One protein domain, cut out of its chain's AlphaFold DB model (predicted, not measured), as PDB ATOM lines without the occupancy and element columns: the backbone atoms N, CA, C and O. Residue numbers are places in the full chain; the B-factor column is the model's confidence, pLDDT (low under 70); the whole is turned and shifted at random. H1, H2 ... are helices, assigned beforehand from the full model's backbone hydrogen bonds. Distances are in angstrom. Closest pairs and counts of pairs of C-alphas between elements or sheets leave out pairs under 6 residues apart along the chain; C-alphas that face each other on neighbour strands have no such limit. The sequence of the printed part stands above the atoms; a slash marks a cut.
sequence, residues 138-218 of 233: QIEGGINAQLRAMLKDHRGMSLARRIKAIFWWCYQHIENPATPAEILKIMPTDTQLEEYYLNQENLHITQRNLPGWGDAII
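What this domain is: This is residues 138 to 218 of the 233 residues of an uncharacterized protein of Mobiluncus mulieris (UniProt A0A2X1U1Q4). Four helices make a loose, open arrangement: H1 crosses H2 near its middle, short H3 lies to the side of the later half of H2 without touching it, and H4 starts at a corner with the beginning of H2 and runs outward as a long arm. Residues 198 to 203 and 205 to 215 stick out, and after H4 the tail folds back. The printed part has 81 residues, 55 of them in helices H1, H2, H3 and H4 in chain order, with no named strand; the class is all helix. The whole is loose, with a radius of gyration of the C-alphas of 14.9 A and spans of 41 by 31 by 25 A.

Where its parts are: H1, residues 138 to 153, begins at C-alpha 138 (21.179, -38.319, 23.117), is 21.8 A long and has a kink of 30 degrees near residue 145. H2, residues 159 to 172, is 20.1 A long. H3 is residues 180 to 186. H4, residues 190 to 207, is 25.8 A long and ends at C-alpha 207 (27.461, -9.779, 5.842).

How they stand to each other: H1 and H2 only just touch, with 3 pairs of C-alphas within 8 A, the closest those of Leu 147 and Ile 166, 6.6 A apart; they run opposite ways at a steep tilt of 45 degrees. H2 touches H4 with residues 160 to 161 alone, the closest C-alphas being those of Ala 160 and Asp 190, 5.6 A apart, at a steep tilt of 66 degrees, opposite ways. H3 touches no helix; it is only just apart from H2, at 8.4 A. In H2, H3 and H4 every O i to N i+4 pair is within hydrogen-bond range; in H1, 9 of 12 are.

The domain as a whole: The two C-alphas farthest apart are those of Thr 179 and Arg 208, 41.9 A. The printed part has no cut and no long link. Mean pLDDT of the printed part is 76.4; residue 197 and residues 200 to 218 are under 70.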
ATOM      1  N   GLN A 138      21.910 -37.394  23.998       80.62
ATOM      2  CA  GLN A 138      21.179 -38.319  23.117       80.62
ATOM      3  C   GLN A 138      21.233 -37.883  21.640       80.62
ATOM      4  O   GLN A 138      21.348 -38.720  20.748       80.62
ATOM      5  N   ILE A 139      21.219 -36.573  21.381       82.81
ATOM      6  CA  ILE A 139      21.321 -36.008  20.031       82.81
ATOM      7  C   ILE A 139      22.783 -36.032  19.567       82.81
ATOM      8  O   ILE A 139      23.071 -36.531  18.485       82.81
ATOM      9  N   GLU A 140      23.726 -35.553  20.388       82.00
ATOM     10  CA  GLU A 140      25.133 -35.444  19.977       82.00
ATOM     11  C   GLU A 140      25.871 -36.782  19.903       82.00
ATOM     12  O   GLU A 140      26.571 -37.051  18.926       82.00
ATOM     13  N   GLY A 141      25.733 -37.612  20.937       79.06
ATOM     14  CA  GLY A 141      26.383 -38.918  21.032       79.06
ATOM     15  C   GLY A 141      25.626 -40.026  20.305       79.06
ATOM     16  O   GLY A 141      26.253 -40.971  19.842       79.06
ATOM     17  N   GLY A 142      24.301 -39.906  20.179       83.31
ATOM     18  CA  GLY A 142      23.470 -40.855  19.438       83.31
ATOM     19  C   GLY A 142      23.423 -40.530  17.947       83.31
ATOM     20  O   GLY A 142      24.075 -41.188  17.141       83.31
ATOM     21  N   ILE A 143      22.643 -39.516  17.573       86.06
ATOM     22  CA  ILE A 143      22.314 -39.211  16.169       86.06
ATOM     23  C   ILE A 143      23.490 -38.546  15.437       86.06
ATOM     24  O   ILE A 143      23.997 -39.067  14.441       86.06
ATOM     25  N   ASN A 144      23.980 -37.411  15.943       86.38
ATOM     26  CA  ASN A 144      24.986 -36.610  15.241       86.38
ATOM     27  C   ASN A 144      26.335 -37.338  15.140       86.38
ATOM     28  O   ASN A 144      27.071 -37.136  14.176       86.38
ATOM     29  N   ALA A 145      26.679 -38.201  16.104       87.94
ATOM     30  CA  ALA A 145      27.869 -39.048  16.030       87.94
ATOM     31  C   ALA A 145      27.820 -40.023  14.841       87.94
ATOM     32  O   ALA A 145      28.806 -40.125  14.112       87.94
ATOM     33  N   GLN A 146      26.675 -40.670  14.598       90.69
ATOM     34  CA  GLN A 146      26.488 -41.585  13.464       90.69
ATOM     35  C   GLN A 146      26.541 -40.848  12.121       90.69
ATOM     36  O   GLN A 146      27.265 -41.269  11.218       90.69
ATOM     37  N   LEU A 147      25.872 -39.693  12.012       90.50
ATOM     38  CA  LEU A 147      25.958 -38.830  10.827       90.50
ATOM     39  C   LEU A 147      27.402 -38.376  10.545       90.50
ATOM     40  O   LEU A 147      27.866 -38.445   9.406       90.50
ATOM     41  N   ARG A 148      28.143 -37.957  11.582       89.88
ATOM     42  CA  ARG A 148      29.564 -37.587  11.462       89.88
ATOM     43  C   ARG A 148      30.439 -38.778  11.059       89.88
ATOM     44  O   ARG A 148      31.340 -38.584  10.250       89.88
ATOM     45  N   ALA A 149      30.177 -39.985  11.566       90.88
ATOM     46  CA  ALA A 149      30.895 -41.201  11.177       90.88
ATOM     47  C   ALA A 149      30.671 -41.543   9.693       90.88
ATOM     48  O   ALA A 149      31.635 -41.594   8.935       90.88
ATOM     49  N   MET A 150      29.414 -41.617   9.243       93.12
ATOM     50  CA  MET A 150      29.057 -41.840   7.834       93.12
ATOM     51  C   MET A 150      29.769 -40.852   6.890       93.12
ATOM     52  O   MET A 150      30.365 -41.248   5.888       93.12
ATOM     53  N   LEU A 151      29.756 -39.554   7.211       91.50
ATOM     54  CA  LEU A 151      30.443 -38.535   6.407       91.50
ATOM     55  C   LEU A 151      31.976 -38.652   6.472       91.50
ATOM     56  O   LEU A 151      32.658 -38.332   5.497       91.50
ATOM     57  N   LYS A 152      32.523 -39.108   7.605       89.94
ATOM     58  CA  LYS A 152      33.959 -39.341   7.814       89.94
ATOM     59  C   LYS A 152      34.467 -40.557   7.041       89.94
ATOM     60  O   LYS A 152      35.632 -40.530   6.645       89.94
ATOM     61  N   ASP A 153      33.634 -41.567   6.823       91.19
ATOM     62  CA  ASP A 153      33.995 -42.779   6.080       91.19
ATOM     63  C   ASP A 153      33.827 -42.570   4.562       91.19
ATOM     64  O   ASP A 153      34.591 -43.105   3.759       91.19
ATOM     65  N   HIS A 154      32.917 -41.677   4.156       88.31
ATOM     66  CA  HIS A 154      32.645 -41.326   2.757       88.31
ATOM     67  C   HIS A 154      33.154 -39.924   2.352       88.31
ATOM     68  O   HIS A 154      32.478 -39.180   1.636       88.31
ATOM     69  N   ARG A 155      34.377 -39.554   2.771       83.94
ATOM     70  CA  ARG A 155      34.954 -38.198   2.567       83.94
ATOM     71  C   ARG A 155      35.011 -37.720   1.114       83.94
ATOM     72  O   ARG A 155      34.997 -36.518   0.879       83.94
ATOM     73  N   GLY A 156      35.099 -38.645   0.157       88.25
ATOM     74  CA  GLY A 156      35.188 -38.347  -1.278       88.25
ATOM     75  C   GLY A 156      33.864 -37.953  -1.948       88.25
ATOM     76  O   GLY A 156      33.839 -37.729  -3.155       88.25
ATOM     77  N   MET A 157      32.747 -37.897  -1.213       87.56
ATOM     78  CA  MET A 157      31.465 -37.457  -1.770       87.56
ATOM     79  C   MET A 157      31.426 -35.935  -1.987       87.56
ATOM     80  O   MET A 157      31.825 -35.163  -1.114       87.56
ATOM     81  N   SER A 158      30.856 -35.498  -3.117       85.25
ATOM     82  CA  SER A 158      30.537 -34.083  -3.356       85.25
ATOM     83  C   SER A 158      29.534 -33.547  -2.327       85.25
ATOM     84  O   SER A 158      28.797 -34.316  -1.705       85.25
ATOM     85  N   LEU A 159      29.475 -32.222  -2.155       78.94
ATOM     86  CA  LEU A 159      28.604 -31.585  -1.161       78.94
ATOM     87  C   LEU A 159      27.131 -32.003  -1.315       78.94
ATOM     88  O   LEU A 159      26.526 -32.449  -0.341       78.94
ATOM     89  N   ALA A 160      26.583 -31.957  -2.533       83.69
ATOM     90  CA  ALA A 160      25.208 -32.377  -2.804       83.69
ATOM     91  C   ALA A 160      24.963 -33.855  -2.433       83.69
ATOM     92  O   ALA A 160      23.975 -34.177  -1.769       83.69
ATOM     93  N   ARG A 161      25.914 -34.755  -2.737       87.19
ATOM     94  CA  ARG A 161      25.849 -36.173  -2.330       87.19
ATOM     95  C   ARG A 161      25.929 -36.356  -0.816       87.19
ATOM     96  O   ARG A 161      25.224 -37.203  -0.279       87.19
ATOM     97  N   ARG A 162      26.733 -35.553  -0.112       87.75
ATOM     98  CA  ARG A 162      26.834 -35.567   1.360       87.75
ATOM     99  C   ARG A 162      25.545 -35.092   2.027       87.75
ATOM    100  O   ARG A 162      25.090 -35.731   2.970       87.75
ATOM    101  N   ILE A 163      24.931 -34.030   1.506       85.56
ATOM    102  CA  ILE A 163      23.626 -33.540   1.966       85.56
ATOM    103  C   ILE A 163      22.545 -34.605   1.723       85.56
ATOM    104  O   ILE A 163      21.812 -34.953   2.646       85.56
ATOM    105  N   LYS A 164      22.494 -35.200   0.523       87.69
ATOM    106  CA  LYS A 164      21.577 -36.310   0.217       87.69
ATOM    107  C   LYS A 164      21.812 -37.537   1.103       87.69
ATOM    108  O   LYS A 164      20.839 -38.149   1.522       87.69
ATOM    109  N   ALA A 165      23.058 -37.876   1.435       90.31
ATOM    110  CA  ALA A 165      23.363 -38.970   2.360       90.31
ATOM    111  C   ALA A 165      22.818 -38.702   3.774       90.31
ATOM    112  O   ALA A 165      22.227 -39.601   4.367       90.31
ATOM    113  N   ILE A 166      22.937 -37.469   4.290       89.81
ATOM    114  CA  ILE A 166      22.304 -37.065   5.561       89.81
ATOM    115  C   ILE A 166      20.780 -37.210   5.472       89.81
ATOM    116  O   ILE A 166      20.178 -37.817   6.351       89.81
ATOM    117  N   PHE A 167      20.154 -36.696   4.410       88.12
ATOM    118  CA  PHE A 167      18.707 -36.813   4.219       88.12
ATOM    119  C   PHE A 167      18.232 -38.269   4.172       88.12
ATOM    120  O   PHE A 167      17.292 -38.624   4.879       88.12
ATOM    121  N   TRP A 168      18.894 -39.121   3.382       88.94
ATOM    122  CA  TRP A 168      18.595 -40.552   3.319       88.94
ATOM    123  C   TRP A 168      18.775 -41.237   4.669       88.94
ATOM    124  O   TRP A 168      17.907 -42.013   5.061       88.94
ATOM    125  N   TRP A 169      19.847 -40.922   5.403       90.94
ATOM    126  CA  TRP A 169      20.037 -41.424   6.760       90.94
ATOM    127  C   TRP A 169      18.857 -41.020   7.651       90.94
ATOM    128  O   TRP A 169      18.253 -41.890   8.270       90.94
ATOM    129  N   CYS A 170      18.449 -39.747   7.645       88.38
ATOM    130  CA  CYS A 170      17.292 -39.286   8.413       88.38
ATOM    131  C   CYS A 170      16.006 -40.034   8.031       88.38
ATOM    132  O   CYS A 170      15.329 -40.535   8.921       88.38
ATOM    133  N   TYR A 171      15.685 -40.186   6.739       87.06
ATOM    134  CA  TYR A 171      14.481 -40.916   6.313       87.06
ATOM    135  C   TYR A 171      14.450 -42.376   6.781       87.06
ATOM    136  O   TYR A 171      13.376 -42.879   7.084       87.06
ATOM    137  N   GLN A 172      15.602 -43.048   6.878       87.06
ATOM    138  CA  GLN A 172      15.686 -44.432   7.369       87.06
ATOM    139  C   GLN A 172      15.572 -44.554   8.903       87.06
ATOM    140  O   GLN A 172      15.394 -45.658   9.406       87.06
ATOM    141  N   HIS A 173      15.679 -43.446   9.649       86.94
ATOM    142  CA  HIS A 173      15.706 -43.426  11.123       86.94
ATOM    143  C   HIS A 173      14.570 -42.588  11.749       86.94
ATOM    144  O   HIS A 173      14.601 -42.303  12.946       86.94
ATOM    145  N   ILE A 174      13.564 -42.185  10.964       87.75
ATOM    146  CA  ILE A 174      12.329 -41.548  11.454       87.75
ATOM    147  C   ILE A 174      11.276 -42.636  11.714       87.75
ATOM    148  O   ILE A 174      11.108 -43.536  10.899       87.75
ATOM    149  N   GLU A 175      10.536 -42.529  12.823       86.75
ATOM    150  CA  GLU A 175       9.528 -43.521  13.250       86.75
ATOM    151  C   GLU A 175       8.384 -43.725  12.240       86.75
ATOM    152  O   GLU A 175       7.850 -44.824  12.113       86.75
ATOM    153  N   ASN A 176       8.016 -42.666  11.516       86.69
ATOM    154  CA  ASN A 176       6.997 -42.676  10.469       86.69
ATOM    155  C   ASN A 176       7.559 -42.034   9.185       86.69
ATOM    156  O   ASN A 176       7.390 -40.826   8.978       86.69
ATOM    157  N   PRO A 177       8.304 -42.787   8.355       85.44
ATOM    158  CA  PRO A 177       8.894 -42.258   7.135       85.44
ATOM    159  C   PRO A 177       7.818 -42.005   6.072       85.44
ATOM    160  O   PRO A 177       6.898 -42.802   5.891       85.44
ATOM    161  N   ALA A 178       7.963 -40.910   5.323       85.62
ATOM    162  CA  ALA A 178       7.144 -40.665   4.138       85.62
ATOM    163  C   ALA A 178       7.354 -41.777   3.093       85.62
ATOM    164  O   ALA A 178       8.416 -42.403   3.034       85.62
ATOM    165  N   THR A 179       6.359 -42.023   2.238       89.00
ATOM    166  CA  THR A 179       6.482 -43.057   1.204       89.00
ATOM    167  C   THR A 179       7.604 -42.714   0.211       89.00
ATOM    168  O   THR A 179       7.896 -41.533  -0.009       89.00
ATOM    169  N   PRO A 180       8.218 -43.702  -0.472       86.56
ATOM    170  CA  PRO A 180       9.257 -43.429  -1.468       86.56
ATOM    171  C   PRO A 180       8.824 -42.436  -2.561       86.56
ATOM    172  O   PRO A 180       9.634 -41.631  -3.015       86.56
ATOM    173  N   ALA A 181       7.543 -42.445  -2.948       90.19
ATOM    174  CA  ALA A 181       6.983 -41.506  -3.920       90.19
ATOM    175  C   ALA A 181       6.918 -40.060  -3.387       90.19
ATOM    176  O   ALA A 181       7.191 -39.115  -4.125       90.19
ATOM    177  N   GLU A 182       6.596 -39.878  -2.105       89.81
ATOM    178  CA  GLU A 182       6.596 -38.567  -1.451       89.81
ATOM    179  C   GLU A 182       8.022 -38.056  -1.230       89.81
ATOM    180  O   GLU A 182       8.298 -36.901  -1.547       89.81
ATOM    181  N   ILE A 183       8.944 -38.921  -0.783       86.62
ATOM    182  CA  ILE A 183      10.372 -38.593  -0.626       86.62
ATOM    183  C   ILE A 183      10.952 -38.082  -1.952       86.62
ATOM    184  O   ILE A 183      11.568 -37.019  -1.980       86.62
ATOM    185  N   LEU A 184      10.693 -38.776  -3.067       85.50
ATOM    186  CA  LEU A 184      11.142 -38.349  -4.399       85.50
ATOM    187  C   LEU A 184      10.572 -36.988  -4.835       85.50
ATOM    188  O   LEU A 184      11.207 -36.301  -5.631       85.50
ATOM    189  N   LYS A 185       9.404 -36.585  -4.319       88.19
ATOM    190  CA  LYS A 185       8.773 -35.291  -4.623       88.19
ATOM    191  C   LYS A 185       9.317 -34.141  -3.768       88.19
ATOM    192  O   LYS A 185       9.344 -33.008  -4.241       88.19
ATOM    193  N   ILE A 186       9.708 -34.408  -2.519       86.56
ATOM    194  CA  ILE A 186      10.204 -33.384  -1.578       86.56
ATOM    195  C   ILE A 186      11.731 -33.254  -1.562       86.56
ATOM    196  O   ILE A 186      12.245 -32.261  -1.047       86.56
ATOM    197  N   MET A 187      12.469 -34.238  -2.083       85.31
ATOM    198  CA  MET A 187      13.929 -34.211  -2.060       85.31
ATOM    199  C   MET A 187      14.483 -33.183  -3.060       85.31
ATOM    200  O   MET A 187      14.208 -33.301  -4.254       85.31
ATOM    201  N   PRO A 188      15.302 -32.207  -2.618       85.94
ATOM    202  CA  PRO A 188      15.916 -31.245  -3.518       85.94
ATOM    203  C   PRO A 188      16.843 -31.920  -4.536       85.94
ATOM    204  O   PRO A 188      17.578 -32.872  -4.235       85.94
ATOM    205  N   THR A 189      16.822 -31.390  -5.756       87.50
ATOM    206  CA  THR A 189      17.746 -31.770  -6.830       87.50
ATOM    207  C   THR A 189      19.172 -31.317  -6.503       87.50
ATOM    208  O   THR A 189      19.378 -30.473  -5.630       87.50
ATOM    209  N   ASP A 190      20.184 -31.862  -7.189       83.75
ATOM    210  CA  ASP A 190      21.572 -31.420  -6.960       83.75
ATOM    211  C   ASP A 190      21.742 -29.927  -7.289       83.75
ATOM    212  O   ASP A 190      22.319 -29.198  -6.491       83.75
ATOM    213  N   THR A 191      21.111 -29.447  -8.368       84.19
ATOM    214  CA  THR A 191      21.071 -28.022  -8.738       84.19
ATOM    215  C   THR A 191      20.458 -27.152  -7.640       84.19
ATOM    216  O   THR A 191      21.037 -26.135  -7.281       84.19
ATOM    217  N   GLN A 192      19.336 -27.565  -7.038       84.50
ATOM    218  CA  GLN A 192      18.734 -26.827  -5.921       84.50
ATOM    219  C   GLN A 192      19.659 -26.791  -4.696       84.50
ATOM    220  O   GLN A 192      19.763 -25.763  -4.034       84.50
ATOM    221  N   LEU A 193      20.355 -27.892  -4.389       80.94
ATOM    222  CA  LEU A 193      21.330 -27.933  -3.293       80.94
ATOM    223  C   LEU A 193      22.533 -27.013  -3.546       80.94
ATOM    224  O   LEU A 193      22.997 -26.350  -2.618       80.94
ATOM    225  N   GLU A 194      23.015 -26.951  -4.786       77.75
ATOM    226  CA  GLU A 194      24.097 -26.057  -5.215       77.75
ATOM    227  C   GLU A 194      23.659 -24.583  -5.178       77.75
ATOM    228  O   GLU A 194      24.378 -23.747  -4.630       77.75
ATOM    229  N   GLU A 195      22.446 -24.262  -5.642       80.56
ATOM    230  CA  GLU A 195      21.842 -22.929  -5.520       80.56
ATOM    231  C   GLU A 195      21.671 -22.501  -4.055       80.56
ATOM    232  O   GLU A 195      22.036 -21.380  -3.695       80.56
ATOM    233  N   TYR A 196      21.158 -23.373  -3.179       79.31
ATOM    234  CA  TYR A 196      21.045 -23.068  -1.747       79.31
ATOM    235  C   TYR A 196      22.413 -22.807  -1.107       79.31
ATOM    236  O   TYR A 196      22.533 -21.886  -0.296       79.31
ATOM    237  N   TYR A 197      23.439 -23.578  -1.479       68.44
ATOM    238  CA  TYR A 197      24.803 -23.380  -0.992       68.44
ATOM    239  C   TYR A 197      25.376 -22.030  -1.447       68.44
ATOM    240  O   TYR A 197      25.772 -21.225  -0.603       68.44
ATOM    241  N   LEU A 198      25.338 -21.739  -2.753       72.25
ATOM    242  CA  LEU A 198      25.823 -20.475  -3.320       72.25
ATOM    243  C   LEU A 198      25.095 -19.266  -2.718       72.25
ATOM    244  O   LEU A 198      25.717 -18.253  -2.403       72.25
ATOM    245  N   ASN A 199      23.782 -19.366  -2.507       72.44
ATOM    246  CA  ASN A 199      23.004 -18.303  -1.877       72.44
ATOM    247  C   ASN A 199      23.418 -18.067  -0.414       72.44
ATOM    248  O   ASN A 199      23.536 -16.912  -0.004       72.44
ATOM    249  N   GLN A 200      23.695 -19.117   0.371       65.06
ATOM    250  CA  GLN A 200      24.213 -18.942   1.735       65.06
ATOM    251  C   GLN A 200      25.642 -18.385   1.752       65.06
ATOM    252  O   GLN A 200      25.915 -17.459   2.515       65.06
ATOM    253  N   GLU A 201      26.538 -18.873   0.893       60.12
ATOM    254  CA  GLU A 201      27.914 -18.371   0.790       60.12
ATOM    255  C   GLU A 201      27.941 -16.877   0.418       60.12
ATOM    256  O   GLU A 201      28.590 -16.078   1.098       60.12
ATOM    257  N   ASN A 202      27.131 -16.462  -0.561       59.81
ATOM    258  CA  ASN A 202      26.968 -15.054  -0.933       59.81
ATOM    259  C   ASN A 202      26.387 -14.199   0.207       59.81
ATOM    260  O   ASN A 202      26.857 -13.079   0.436       59.81
ATOM    261  N   LEU A 203      25.408 -14.707   0.967       59.34
ATOM    262  CA  LEU A 203      24.878 -14.013   2.147       59.34
ATOM    263  C   LEU A 203      25.954 -13.841   3.233       59.34
ATOM    264  O   LEU A 203      26.074 -12.757   3.806       59.34
ATOM    265  N   HIS A 204      26.773 -14.866   3.481       54.00
ATOM    266  CA  HIS A 204      27.872 -14.812   4.448       54.00
ATOM    267  C   HIS A 204      28.970 -13.817   4.040       54.00
ATOM    268  O   HIS A 204      29.374 -12.991   4.863       54.00
ATOM    269  N   ILE A 205      29.399 -13.831   2.772       54.78
ATOM    270  CA  ILE A 205      30.382 -12.881   2.221       54.78
ATOM    271  C   ILE A 205      29.867 -11.441   2.354       54.78
ATOM    272  O   ILE A 205      30.579 -10.562   2.846       54.78
ATOM    273  N   THR A 206      28.606 -11.204   1.982       51.16
ATOM    274  CA  THR A 206      27.985  -9.869   2.022       51.16
ATOM    275  C   THR A 206      27.859  -9.321   3.448       51.16
ATOM    276  O   THR A 206      28.014  -8.121   3.667       51.16
ATOM    277  N   GLN A 207      27.632 -10.187   4.442       51.19
ATOM    278  CA  GLN A 207      27.461  -9.779   5.842       51.19
ATOM    279  C   GLN A 207      28.776  -9.534   6.606       51.19
ATOM    280  O   GLN A 207      28.717  -9.041   7.730       51.19
ATOM    281  N   ARG A 208      29.951  -9.866   6.042       40.84
ATOM    282  CA  ARG A 208      31.292  -9.718   6.668       40.84
ATOM    283  C   ARG A 208      31.455 -10.330   8.073       40.84
ATOM    284  O   ARG A 208      32.441 -10.061   8.759       40.84
ATOM    285  N   ASN A 209      30.532 -11.186   8.499       40.56
ATOM    286  CA  ASN A 209      30.616 -11.881   9.775       40.56
ATOM    287  C   ASN A 209      31.573 -13.069   9.637       40.56
ATOM    288  O   ASN A 209      31.191 -14.104   9.096       40.56
ATOM    289  N   LEU A 210      32.800 -12.934  10.151       36.22
ATOM    290  CA  LEU A 210      33.673 -14.082  10.417       36.22
ATOM    291  C   LEU A 210      32.913 -15.041  11.349       36.22
ATOM    292  O   LEU A 210      32.629 -14.655  12.489       36.22
ATOM    293  N   PRO A 211      32.541 -16.254  10.902       40.22
ATOM    294  CA  PRO A 211      31.639 -17.089  11.673       40.22
ATOM    295  C   PRO A 211      32.356 -17.605  12.923       40.22
ATOM    296  O   PRO A 211      33.370 -18.304  12.857       40.22
ATOM    297  N   GLY A 212      31.819 -17.249  14.088       38.06
ATOM    298  CA  GLY A 212      32.210 -17.859  15.348       38.06
ATOM    299  C   GLY A 212      31.753 -19.316  15.393       38.06
ATOM    300  O   GLY A 212      30.695 -19.657  14.869       38.06
ATOM    301  N   TRP A 213      32.534 -20.179  16.046       30.05
ATOM    302  CA  TRP A 213      32.165 -21.583  16.273       30.05
ATOM    303  C   TRP A 213      30.766 -21.654  16.926       30.05
ATOM    304  O   TRP A 213      30.596 -21.183  18.056       30.05
ATOM    305  N   GLY A 214      29.777 -22.180  16.190       38.78
ATOM    306  CA  GLY A 214      28.360 -22.268  16.581       38.78
ATOM    307  C   GLY A 214      27.404 -21.193  16.023       38.78
ATOM    308  O   GLY A 214      26.197 -21.338  16.191       38.78
ATOM    309  N   ASP A 215      27.888 -20.141  15.353       36.41
ATOM    310  CA  ASP A 215      27.033 -19.047  14.837       36.41
ATOM    311  C   ASP A 215      26.569 -19.258  13.377       36.41
ATOM    312  O   ASP A 215      25.586 -18.666  12.932       36.41
ATOM    313  N   ALA A 216      27.247 -20.141  12.641       35.97
ATOM    314  CA  ALA A 216      26.852 -20.667  11.334       35.97
ATOM    315  C   ALA A 216      27.162 -22.173  11.290       35.97
ATOM    316  O   ALA A 216      27.925 -22.669  12.126       35.97
ATOM    317  N   ILE A 217      26.634 -22.907  10.303       40.62
ATOM    318  CA  ILE A 217      27.076 -24.290  10.077       40.62
ATOM    319  C   ILE A 217      28.438 -24.248   9.369       40.62
ATOM    320  O   ILE A 217      28.527 -24.267   8.143       40.62
ATOM    321  N   ILE A 218      29.515 -24.127  10.152       36.44
ATOM    322  CA  ILE A 218      30.891 -24.039   9.643       36.44
ATOM    323  C   ILE A 218      31.343 -25.428   9.173       36.44
ATOM    324  O   ILE A 218      32.052 -26.149   9.870       36.44
TER     325      ILE A 218